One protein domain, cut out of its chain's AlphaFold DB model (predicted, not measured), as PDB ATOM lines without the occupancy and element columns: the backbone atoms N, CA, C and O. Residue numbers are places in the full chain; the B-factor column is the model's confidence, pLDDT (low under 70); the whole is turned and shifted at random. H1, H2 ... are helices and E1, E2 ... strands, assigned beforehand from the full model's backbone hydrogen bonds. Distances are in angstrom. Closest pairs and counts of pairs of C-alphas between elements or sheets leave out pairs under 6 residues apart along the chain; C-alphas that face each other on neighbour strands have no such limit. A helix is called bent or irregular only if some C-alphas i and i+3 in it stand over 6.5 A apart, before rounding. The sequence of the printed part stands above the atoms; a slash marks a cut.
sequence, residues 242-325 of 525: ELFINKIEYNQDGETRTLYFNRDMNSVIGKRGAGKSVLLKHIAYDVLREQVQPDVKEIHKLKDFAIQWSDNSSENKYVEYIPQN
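AT A GLANCE: This is residues 242 to 325 of the 525 residues of an uncharacterized protein of candidate division WS6 bacterium OLB20 (UniProt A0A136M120). A small antiparallel sheet of three strands has one kinked helix, H1, set loosely on it near E3, and long stretches with no named element make much of the rest. Residues 269 to 275, in the link before H1, stick out, and the final residues 317 to 325 pass H1 on the side away from the sheet. The printed part has 84 residues, with E1, E2, H1 and E3 in that order along the chain and the sheet in the order E2, E1, E3. The class is mixed, helices and strands, with under half of the residues in named elements. The whole is compact, with a radius of gyration of the C-alphas of 12.7 A, and rounded, spanning 33 by 30 by 24 A.

IN THESE COORDINATES: E1, residues 245 to 252, is 20.3 A long and begins at C-alpha 245 (-41.236, 11.009, 44.732). E2, residues 255 to 260, is 16.3 A long. E3, residues 303 to 309, is 18.9 A long and ends at C-alpha 309 (-40.602, 8.166, 48.055). H1, residues 276 to 291, is 22.5 A long. It has a kink of 63 degrees near residue 285 and is irregular, with C-alphas 287 and 290 9.3 A apart.

HOW THE PARTS SIT: E1 is the inner strand. E1 and E3 are antiparallel at 170 degrees, with N 249 and O 306 2.9 A apart, within hydrogen-bond range. E1 and E2 form a hairpin, antiparallel at 160 degrees, with N 257 and O 250 2.8 A apart, also within range. H1 is on the sheet but only grazes it, with residues 279 to 287; the closest C-alphas of H1 and E3 are those of Ile 283 and Ile 307, 7.5 A apart. E2, H1 and E3 form a split strand-helix-strand unit, two strands running the same way with E1 between them, and its crossover is right-handed. In H1, 10 of 12 O i to N i+4 pairs are within hydrogen-bond range.

THE WHOLE: The C-alphas farthest apart, those of Arg 272 and Asp 311, are 34.0 A apart. The printed part has no cut. The links E2 to H1 and H1 to E3 are long, and E1 to E2 is tight. Mean pLDDT of the printed part is 80.0, and residues 290 to 299 and 314 to 316 are under 70.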
ATOM      1  N   GLU A 242     -37.266  12.832  51.910       70.88
ATOM      2  CA  GLU A 242     -38.672  12.693  52.199       70.88
ATOM      3  C   GLU A 242     -39.574  13.556  51.304       70.88
ATOM      4  O   GLU A 242     -40.713  13.164  51.085       70.88
ATOM      5  N   LEU A 243     -39.085  14.655  50.723       75.94
ATOM      6  CA  LEU A 243     -39.891  15.567  49.900       75.94
ATOM      7  C   LEU A 243     -40.079  15.104  48.446       75.94
ATOM      8  O   LEU A 243     -40.883  15.686  47.719       75.94
ATOM      9  N   PHE A 244     -39.358  14.069  48.005       83.38
ATOM     10  CA  PHE A 244     -39.277  13.709  46.588       83.38
ATOM     11  C   PHE A 244     -39.869  12.330  46.299       83.38
ATOM     12  O   PHE A 244     -39.450  11.321  46.875       83.38
ATOM     13  N   ILE A 245     -40.790  12.270  45.335       87.50
ATOM     14  CA  ILE A 245     -41.236  11.009  44.732       87.50
ATOM     15  C   ILE A 245     -40.078  10.459  43.893       87.50
ATOM     16  O   ILE A 245     -39.545  11.170  43.050       87.50
ATOM     17  N   ASN A 246     -39.688   9.206  44.125       87.44
ATOM     18  CA  ASN A 246     -38.654   8.523  43.343       87.44
ATOM     19  C   ASN A 246     -39.274   7.857  42.109       87.44
ATOM     20  O   ASN A 246     -38.852   8.066  40.973       87.44
ATOM     21  N   LYS A 247     -40.324   7.068  42.336       91.50
ATOM     22  CA  LYS A 247     -41.070   6.406  41.269       91.50
ATOM     23  C   LYS A 247     -42.515   6.158  41.666       91.50
ATOM     24  O   LYS A 247     -42.863   6.163  42.845       91.50
ATOM     25  N   ILE A 248     -43.329   5.878  40.662       91.75
ATOM     26  CA  ILE A 248     -44.656   5.297  40.831       91.75
ATOM     27  C   ILE A 248     -44.752   4.008  40.032       91.75
ATOM     28  O   ILE A 248     -44.142   3.870  38.968       91.75
ATOM     29  N   GLU A 249     -45.556   3.089  40.540       92.38
ATOM     30  CA  GLU A 249     -45.868   1.827  39.890       92.38
ATOM     31  C   GLU A 249     -47.379   1.676  39.800       92.38
ATOM     32  O   GLU A 249     -48.102   2.074  40.709       92.38
ATOM     33  N   TYR A 250     -47.867   1.161  38.677       91.25
ATOM     34  CA  TYR A 250     -49.284   0.866  38.492       91.25
ATOM     35  C   TYR A 250     -49.473  -0.274  37.500       91.25
ATOM     36  O   TYR A 250     -48.654  -0.473  36.602       91.25
ATOM     37  N   ASN A 251     -50.570  -1.015  37.633       89.38
ATOM     38  CA  ASN A 251     -50.921  -2.067  36.690       89.38
ATOM     39  C   ASN A 251     -51.802  -1.515  35.562       89.38
ATOM     40  O   ASN A 251     -52.837  -0.885  35.803       89.38
ATOM     41  N   GLN A 252     -51.399  -1.782  34.324       84.88
ATOM     42  CA  GLN A 252     -52.173  -1.487  33.126       84.88
ATOM     43  C   GLN A 252     -52.135  -2.702  32.203       84.88
ATOM     44  O   GLN A 252     -51.063  -3.190  31.859       84.88
ATOM     45  N   ASP A 253     -53.311  -3.201  31.822       86.69
ATOM     46  CA  ASP A 253     -53.469  -4.359  30.932       86.69
ATOM     47  C   ASP A 253     -52.737  -5.634  31.408       86.69
ATOM     48  O   ASP A 253     -52.342  -6.478  30.609       86.69
ATOM     49  N   GLY A 254     -52.581  -5.799  32.728       86.50
ATOM     50  CA  GLY A 254     -51.887  -6.936  33.337       86.50
ATOM     51  C   GLY A 254     -50.376  -6.745  33.488       86.50
ATOM     52  O   GLY A 254     -49.739  -7.570  34.139       86.50
ATOM     53  N   GLU A 255     -49.808  -5.654  32.971       90.19
ATOM     54  CA  GLU A 255     -48.392  -5.313  33.106       90.19
ATOM     55  C   GLU A 255     -48.174  -4.228  34.165       90.19
ATOM     56  O   GLU A 255     -48.860  -3.202  34.185       90.19
ATOM     57  N   THR A 256     -47.169  -4.420  35.023       92.00
ATOM     58  CA  THR A 256     -46.696  -3.369  35.929       92.00
ATOM     59  C   THR A 256     -45.883  -2.348  35.139       92.00
ATOM     60  O   THR A 256     -44.865  -2.674  34.531       92.00
ATOM     61  N   ARG A 257     -46.337  -1.097  35.150       90.94
ATOM     62  CA  ARG A 257     -45.658   0.055  34.557       90.94
ATOM     63  C   ARG A 257     -44.975   0.848  35.663       90.94
ATOM     64  O   ARG A 257     -45.613   1.170  36.661       90.94
ATOM     65  N   THR A 258     -43.710   1.202  35.451       93.31
ATOM     66  CA  THR A 258     -42.916   2.016  36.382       93.31
ATOM     67  C   THR A 258     -42.561   3.348  35.730       93.31
ATOM     68  O   THR A 258     -42.059   3.375  34.606       93.31
ATOM     69  N   LEU A 259     -42.811   4.452  36.434       91.44
ATOM     70  CA  LEU A 259     -42.412   5.798  36.017       91.44
ATOM     71  C   LEU A 259     -41.503   6.408  37.082       91.44
ATOM     72  O   LEU A 259     -41.897   6.513  38.242       91.44
ATOM     73  N   TYR A 260     -40.303   6.811  36.673       90.19
ATOM     74  CA  TYR A 260     -39.312   7.457  37.533       90.19
ATOM     75  C   TYR A 260     -39.448   8.977  37.469       90.19
ATOM     76  O   TYR A 260     -39.781   9.531  36.420       90.19
ATOM     77  N   PHE A 261     -39.172   9.638  38.590       87.69
ATOM     78  CA  PHE A 261     -39.224  11.087  38.728       87.69
ATOM     79  C   PHE A 261     -37.844  11.636  39.086       87.69
ATOM     80  O   PHE A 261     -37.118  11.082  39.908       87.69
ATOM     81  N   ASN A 262     -37.491  12.765  38.475       80.81
ATOM     82  CA  ASN A 262     -36.375  13.591  38.913       80.81
ATOM     83  C   ASN A 262     -36.775  14.354  40.194       80.81
ATOM     84  O   ASN A 262     -37.944  14.698  40.361       80.81
ATOM     85  N   ARG A 263     -35.822  14.648  41.086       76.81
ATOM     86  CA  ARG A 263     -36.067  15.431  42.313       76.81
ATOM     87  C   ARG A 263     -36.497  16.871  42.028       76.81
ATOM     88  O   ARG A 263     -37.218  17.458  42.824       76.81
ATOM     89  N   ASP A 264     -36.077  17.419  40.892       74.31
ATOM     90  CA  ASP A 264     -36.387  18.794  40.522       74.31
ATOM     91  C   ASP A 264     -37.720  18.875  39.751       74.31
ATOM     92  O   ASP A 264     -38.813  18.743  40.298       74.31
ATOM     93  N   MET A 265     -37.643  19.113  38.441       82.06
ATOM     94  CA  MET A 265     -38.788  19.358  37.581       82.06
ATOM     95  C   MET A 265     -39.063  18.135  36.714       82.06
ATOM     96  O   MET A 265     -38.193  17.672  35.980       82.06
ATOM     97  N   ASN A 266     -40.311  17.677  36.733       86.50
ATOM     98  CA  ASN A 266     -40.800  16.628  35.848       86.50
ATOM     99  C   ASN A 266     -41.831  17.221  34.889       86.50
ATOM    100  O   ASN A 266     -42.795  17.852  35.322       86.50
ATOM    101  N   SER A 267     -41.639  17.015  33.586       88.75
ATOM    102  CA  SER A 267     -42.562  17.492  32.552       88.75
ATOM    103  C   SER A 267     -43.237  16.314  31.857       88.75
ATOM    104  O   SER A 267     -42.569  15.450  31.294       88.75
ATOM    105  N   VAL A 268     -44.571  16.281  31.883       87.88
ATOM    106  CA  VAL A 268     -45.378  15.233  31.243       87.88
ATOM    107  C   VAL A 268     -46.012  15.798  29.970       87.88
ATOM    108  O   VAL A 268     -46.938  16.607  30.030       87.88
ATOM    109  N   ILE A 269     -45.533  15.359  28.805       88.44
ATOM    110  CA  ILE A 269     -45.947  15.870  27.486       88.44
ATOM    111  C   ILE A 269     -46.683  14.775  26.704       88.44
ATOM    112  O   ILE A 269     -46.371  13.594  26.803       88.44
ATOM    113  N   GLY A 270     -47.695  15.151  25.917       89.06
ATOM    114  CA  GLY A 270     -48.462  14.197  25.113       89.06
ATOM    115  C   GLY A 270     -49.737  14.789  24.518       89.06
ATOM    116  O   GLY A 270     -50.195  15.859  24.930       89.06
ATOM    117  N   LYS A 271     -50.353  14.070  23.572       91.06
ATOM    118  CA  LYS A 271     -51.591  14.487  22.883       91.06
ATOM    119  C   LYS A 271     -52.763  14.696  23.860       91.06
ATOM    120  O   LYS A 271     -52.748  14.229  25.005       91.06
ATOM    121  N   ARG A 272     -53.799  15.427  23.431       86.19
ATOM    122  CA  ARG A 272     -55.047  15.567  24.206       86.19
ATOM    123  C   ARG A 272     -55.644  14.177  24.456       86.19
ATOM    124  O   ARG A 272     -55.664  13.355  23.551       86.19
ATOM    125  N   GLY A 273     -56.081  13.915  25.688       81.44
ATOM    126  CA  GLY A 273     -56.625  12.609  26.080       81.44
ATOM    127  C   GLY A 273     -55.586  11.532  26.419       81.44
ATOM    128  O   GLY A 273     -55.976  10.469  26.875       81.44
ATOM    129  N   ALA A 274     -54.279  11.800  26.302       83.56
ATOM    130  CA  ALA A 274     -53.217  10.828  26.612       83.56
ATOM    131  C   ALA A 274     -53.029  10.515  28.118       83.56
ATOM    132  O   ALA A 274     -51.967  10.065  28.519       83.56
ATOM    133  N   GLY A 275     -54.000  10.829  28.980       83.31
ATOM    134  CA  GLY A 275     -53.936  10.486  30.407       83.31
ATOM    135  C   GLY A 275     -53.047  11.368  31.299       83.31
ATOM    136  O   GLY A 275     -52.994  11.127  32.496       83.31
ATOM    137  N   LYS A 276     -52.409  12.432  30.786       89.25
ATOM    138  CA  LYS A 276     -51.525  13.327  31.576       89.25
ATOM    139  C   LYS A 276     -52.161  13.847  32.874       89.25
ATOM    140  O   LYS A 276     -51.599  13.701  33.951       89.25
ATOM    141  N   SER A 277     -53.358  14.427  32.775       84.44
ATOM    142  CA  SER A 277     -54.082  14.943  33.945       84.44
ATOM    143  C   SER A 277     -54.557  13.814  34.859       84.44
ATOM    144  O   SER A 277     -54.635  14.005  36.066       84.44
ATOM    145  N   VAL A 278     -54.859  12.641  34.292       85.31
ATOM    146  CA  VAL A 278     -55.273  11.457  35.055       85.31
ATOM    147  C   VAL A 278     -54.118  10.972  35.925       85.31
ATOM    148  O   VAL A 278     -54.333  10.728  37.105       85.31
ATOM    149  N   LEU A 279     -52.898  10.916  35.384       87.06
ATOM    150  CA  LEU A 279     -51.693  10.567  36.133       87.06
ATOM    151  C   LEU A 279     -51.480  11.498  37.339       87.06
ATOM    152  O   LEU A 279     -51.345  11.028  38.464       87.06
ATOM    153  N   LEU A 280     -51.518  12.817  37.120       87.69
ATOM    154  CA  LEU A 280     -51.336  13.798  38.199       87.69
ATOM    155  C   LEU A 280     -52.431  13.694  39.270       87.69
ATOM    156  O   LEU A 280     -52.139  13.793  40.459       87.69
ATOM    157  N   LYS A 281     -53.681  13.444  38.860       84.44
ATOM    158  CA  LYS A 281     -54.790  13.215  39.794       84.44
ATOM    159  C   LYS A 281     -54.602  11.947  40.627       84.44
ATOM    160  O   LYS A 281     -54.983  11.961  41.789       84.44
ATOM    161  N   HIS A 282     -54.017  10.880  40.074       86.19
ATOM    162  CA  HIS A 282     -53.722   9.662  40.841       86.19
ATOM    163  C   HIS A 282     -52.689   9.916  41.929       86.19
ATOM    164  O   HIS A 282     -52.926   9.538  43.070       86.19
ATOM    165  N   ILE A 283     -51.598  10.616  41.596       87.50
ATOM    166  CA  ILE A 283     -50.576  10.998  42.579       87.50
ATOM    167  C   ILE A 283     -51.217  11.821  43.703       87.50
ATOM    168  O   ILE A 283     -51.062  11.498  44.876       87.50
ATOM    169  N   ALA A 284     -51.994  12.849  43.350       85.12
ATOM    170  CA  ALA A 284     -52.671  13.687  44.335       85.12
ATOM    171  C   ALA A 284     -53.662  12.892  45.203       85.12
ATOM    172  O   ALA A 284     -53.676  13.063  46.417       85.12
ATOM    173  N   TYR A 285     -54.471  12.016  44.599       81.38
ATOM    174  CA  TYR A 285     -55.464  11.209  45.309       81.38
ATOM    175  C   TYR A 285     -54.828  10.208  46.275       81.38
ATOM    176  O   TYR A 285     -55.292  10.077  47.406       81.38
ATOM    177  N   ASP A 286     -53.786   9.499  45.840       82.12
ATOM    178  CA  ASP A 286     -53.120   8.486  46.659       82.12
ATOM    179  C   ASP A 286     -52.491   9.118  47.905       82.12
ATOM    180  O   ASP A 286     -52.665   8.621  49.018       82.12
ATOM    181  N   VAL A 287     -51.876  10.293  47.733       80.38
ATOM    182  CA  VAL A 287     -51.218  11.030  48.810       80.38
ATOM    183  C   VAL A 287     -52.216  11.741  49.730       80.38
ATOM    184  O   VAL A 287     -52.217  11.504  50.940       80.38
ATOM    185  N   LEU A 288     -53.089  12.588  49.175       72.69
ATOM    186  CA  LEU A 288     -54.009  13.449  49.935       72.69
ATOM    187  C   LEU A 288     -55.268  12.716  50.423       72.69
ATOM    188  O   LEU A 288     -56.007  13.237  51.264       72.69
ATOM    189  N   ARG A 289     -55.523  11.504  49.915       71.00
ATOM    190  CA  ARG A 289     -56.727  10.707  50.189       71.00
ATOM    191  C   ARG A 289     -58.002  11.540  49.977       71.00
ATOM    192  O   ARG A 289     -58.081  12.382  49.086       71.00
ATOM    193  N   GLU A 290     -59.032  11.310  50.790       56.28
ATOM    194  CA  GLU A 290     -60.295  12.059  50.741       56.28
ATOM    195  C   GLU A 290     -60.203  13.482  51.317       56.28
ATOM    196  O   GLU A 290     -61.205  14.199  51.293       56.28
ATOM    197  N   GLN A 291     -59.049  13.897  51.855       54.97
ATOM    198  CA  GLN A 291     -58.976  15.097  52.687       54.97
ATOM    199  C   GLN A 291     -58.982  16.414  51.909       54.97
ATOM    200  O   GLN A 291     -59.315  17.434  52.506       54.97
ATOM    201  N   VAL A 292     -58.677  16.456  50.606       54.41
ATOM    202  CA  VAL A 292     -58.573  17.751  49.916       54.41
ATOM    203  C   VAL A 292     -58.938  17.644  48.428       54.41
ATOM    204  O   VAL A 292     -58.279  16.945  47.671       54.41
ATOM    205  N   GLN A 293     -59.939  18.436  48.018       56.56
ATOM    206  CA  GLN A 293     -60.379  18.776  46.647       56.56
ATOM    207  C   GLN A 293     -61.537  17.946  46.026       56.56
ATOM    208  O   GLN A 293     -61.379  16.760  45.727       56.56
ATOM    209  N   PRO A 294     -62.700  18.580  45.744       54.41
ATOM    210  CA  PRO A 294     -63.824  17.969  45.018       54.41
ATOM    211  C   PRO A 294     -63.438  17.396  43.642       54.41
ATOM    212  O   PRO A 294     -63.908  16.322  43.273       54.41
ATOM    213  N   ASP A 295     -62.522  18.058  42.927       58.19
ATOM    214  CA  ASP A 295     -62.145  17.751  41.532       58.19
ATOM    215  C   ASP A 295     -61.320  16.463  41.349       58.19
ATOM    216  O   ASP A 295     -61.077  16.009  40.217       58.19
ATOM    217  N   VAL A 296     -60.851  15.879  42.456       58.47
ATOM    218  CA  VAL A 296     -60.037  14.656  42.477       58.47
ATOM    219  C   VAL A 296     -60.919  13.402  42.633       58.47
ATOM    220  O   VAL A 296     -60.502  12.314  42.245       58.47
ATOM    221  N   LYS A 297     -62.166  13.532  43.117       58.78
ATOM    222  CA  LYS A 297     -63.046  12.386  43.433       58.78
ATOM    223  C   LYS A 297     -63.565  11.611  42.210       58.78
ATOM    224  O   LYS A 297     -63.869  10.429  42.342       58.78
ATOM    225  N   GLU A 298     -63.639  12.224  41.029       62.16
ATOM    226  CA  GLU A 298     -64.203  11.611  39.809       62.16
ATOM    227  C   GLU A 298     -63.155  10.921  38.907       62.16
ATOM    228  O   GLU A 298     -63.129  11.134  37.695       62.16
ATOM    229  N   ILE A 299     -62.244  10.112  39.461       69.88
ATOM    230  CA  ILE A 299     -61.255   9.378  38.646       69.88
ATOM    231  C   ILE A 299     -61.485   7.866  38.650       69.88
ATOM    232  O   ILE A 299     -61.728   7.250  39.687       69.88
ATOM    233  N   HIS A 300     -61.344   7.248  37.474       72.12
ATOM    234  CA  HIS A 300     -61.167   5.801  37.369       72.12
ATOM    235  C   HIS A 300     -59.797   5.429  37.936       72.12
ATOM    236  O   HIS A 300     -58.780   5.837  37.378       72.12
ATOM    237  N   LYS A 301     -59.787   4.664  39.033       71.00
ATOM    238  CA  LYS A 301     -58.563   4.252  39.724       71.00
ATOM    239  C   LYS A 301     -57.761   3.255  38.886       71.00
ATOM    240  O   LYS A 301     -58.287   2.211  38.495       71.00
ATOM    241  N   LEU A 302     -56.487   3.560  38.659       79.44
ATOM    242  CA  LEU A 302     -55.485   2.600  38.212       79.44
ATOM    243  C   LEU A 302     -55.339   1.502  39.272       79.44
ATOM    244  O   LEU A 302     -55.385   1.776  40.474       79.44
ATOM    245  N   LYS A 303     -55.204   0.251  38.826       80.06
ATOM    246  CA  LYS A 303     -54.996  -0.889  39.725       80.06
ATOM    247  C   LYS A 303     -53.571  -0.868  40.262       80.06
ATOM    248  O   LYS A 303     -52.652  -0.525  39.523       80.06
ATOM    249  N   ASP A 304     -53.414  -1.257  41.525       85.31
ATOM    250  CA  ASP A 304     -52.116  -1.405  42.194       85.31
ATOM    251  C   ASP A 304     -51.219  -0.160  42.071       85.31
ATOM    252  O   ASP A 304     -50.011  -0.270  41.884       85.31
ATOM    253  N   PHE A 305     -51.825   1.033  42.126       87.69
ATOM    254  CA  PHE A 305     -51.092   2.295  42.100       87.69
ATOM    255  C   PHE A 305     -50.331   2.472  43.418       87.69
ATOM    256  O   PHE A 305     -50.947   2.489  44.482       87.69
ATOM    257  N   ALA A 306     -49.010   2.601  43.344       88.12
ATOM    258  CA  ALA A 306     -48.135   2.753  44.495       88.12
ATOM    259  C   ALA A 306     -47.091   3.841  44.240       88.12
ATOM    260  O   ALA A 306     -46.454   3.880  43.184       88.12
ATOM    261  N   ILE A 307     -46.894   4.710  45.230       88.56
ATOM    262  CA  ILE A 307     -45.865   5.749  45.218       88.56
ATOM    263  C   ILE A 307     -44.702   5.297  46.096       88.56
ATOM    264  O   ILE A 307     -44.895   4.941  47.256       88.56
ATOM    265  N   GLN A 308     -43.483   5.358  45.557       89.06
ATOM    266  CA  GLN A 308     -42.263   5.187  46.336       89.06
ATOM    267  C   GLN A 308     -41.541   6.529  46.468       89.06
ATOM    268  O   GLN A 308     -41.124   7.135  45.476       89.06
ATOM    269  N   TRP A 309     -41.361   6.968  47.709       87.50
ATOM    270  CA  TRP A 309     -40.602   8.166  48.055       87.50
ATOM    271  C   TRP A 309     -39.092   7.893  48.058       87.50
ATOM    272  O   TRP A 309     -38.651   6.749  48.181       87.50
ATOM    273  N   SER A 310     -38.281   8.944  47.928       84.19
ATOM    274  CA  SER A 310     -36.816   8.816  47.851       84.19
ATOM    275  C   SER A 310     -36.161   8.398  49.173       84.19
ATOM    276  O   SER A 310     -35.034   7.915  49.161       84.19
ATOM    277  N   ASP A 311     -36.865   8.525  50.298       83.06
ATOM    278  CA  ASP A 311     -36.456   7.986  51.603       83.06
ATOM    279  C   ASP A 311     -36.877   6.520  51.826       83.06
ATOM    280  O   ASP A 311     -36.679   5.979  52.911       83.06
ATOM    281  N   ASN A 312     -37.458   5.870  50.811       79.50
ATOM    282  CA  ASN A 312     -38.021   4.517  50.872       79.50
ATOM    283  C   ASN A 312     -39.167   4.332  51.880       79.50
ATOM    284  O   ASN A 312     -39.532   3.194  52.181       79.50
ATOM    285  N   SER A 313     -39.762   5.414  52.383       73.00
ATOM    286  CA  SER A 313     -40.978   5.315  53.190       73.00
ATOM    287  C   SER A 313     -42.200   5.059  52.305       73.00
ATOM    288  O   SER A 313     -42.259   5.459  51.140       73.00
ATOM    289  N   SER A 314     -43.198   4.397  52.886       65.19
ATOM    290  CA  SER A 314     -44.536   4.220  52.311       65.19
ATOM    291  C   SER A 314     -45.563   5.169  52.939       65.19
ATOM    292  O   SER A 314     -46.766   4.967  52.784       65.19
ATOM    293  N   GLU A 315     -45.114   6.150  53.724       66.75
ATOM    294  CA  GLU A 315     -46.004   7.116  54.364       66.75
ATOM    295  C   GLU A 315     -46.422   8.194  53.363       66.75
ATOM    296  O   GLU A 315     -45.613   8.682  52.574       66.75
ATOM    297  N   ASN A 316     -47.703   8.567  53.383       62.94
ATOM    298  CA  ASN A 316     -48.212   9.660  52.561       62.94
ATOM    299  C   ASN A 316     -47.711  10.993  53.112       62.94
ATOM    300  O   ASN A 316     -47.875  11.277  54.298       62.94
ATOM    301  N   LYS A 317     -47.145  11.825  52.237       73.69
ATOM    302  CA  LYS A 317     -46.531  13.107  52.610       73.69
ATOM    303  C   LYS A 317     -47.293  14.285  52.031       73.69
ATOM    304  O   LYS A 317     -48.364  14.129  51.462       73.69
ATOM    305  N   TYR A 318     -46.780  15.492  52.203       74.12
ATOM    306  CA  TYR A 318     -47.420  16.670  51.638       74.12
ATOM    307  C   TYR A 318     -47.217  16.722  50.115       74.12
ATOM    308  O   TYR A 318     -46.089  16.689  49.631       74.12
ATOM    309  N   VAL A 319     -48.315  16.834  49.363       78.69
ATOM    310  CA  VAL A 319     -48.312  17.137  47.923       78.69
ATOM    311  C   VAL A 319     -49.253  18.302  47.677       78.69
ATOM    312  O   VAL A 319     -50.430  18.249  48.025       78.69
ATOM    313  N   GLU A 320     -48.758  19.345  47.019       79.06
ATOM    314  CA  GLU A 320     -49.605  20.444  46.577       79.06
ATOM    315  C   GLU A 320     -50.115  20.181  45.159       79.06
ATOM    316  O   GLU A 320     -49.357  20.187  44.189       79.06
ATOM    317  N   TYR A 321     -51.422  19.950  45.032       81.69
ATOM    318  CA  TYR A 321     -52.073  19.767  43.737       81.69
ATOM    319  C   TYR A 321     -52.809  21.040  43.308       81.69
ATOM    320  O   TYR A 321     -53.647  21.573  44.043       81.69
ATOM    321  N   ILE A 322     -52.509  21.515  42.097       80.00
ATOM    322  CA  ILE A 322     -53.173  22.653  41.451       80.00
ATOM    323  C   ILE A 322     -53.954  22.120  40.235       80.00
ATOM    324  O   ILE A 322     -53.339  21.787  39.218       80.00
ATOM    325  N   PRO A 323     -55.293  22.004  40.323       77.31
ATOM    326  CA  PRO A 323     -56.126  21.538  39.220       77.31
ATOM    327  C   PRO A 323     -56.079  22.426  37.976       77.31
ATOM    328  O   PRO A 323     -55.710  23.603  38.002       77.31
ATOM    329  N   GLN A 324     -56.556  21.865  36.867       74.56
ATOM    330  CA  GLN A 324     -56.797  22.637  35.655       74.56
ATOM    331  C   GLN A 324     -57.833  23.737  35.926       74.56
ATOM    332  O   GLN A 324     -58.822  23.500  36.609       74.56
ATOM    333  N   ASN A 325     -57.606  24.929  35.373       72.56
ATOM    334  CA  ASN A 325     -58.431  26.124  35.574       72.56
ATOM    335  C   ASN A 325     -58.505  26.634  37.027       72.56
ATOM    336  O   ASN A 325     -59.170  27.637  37.265       72.56
TER     337      ASN A 325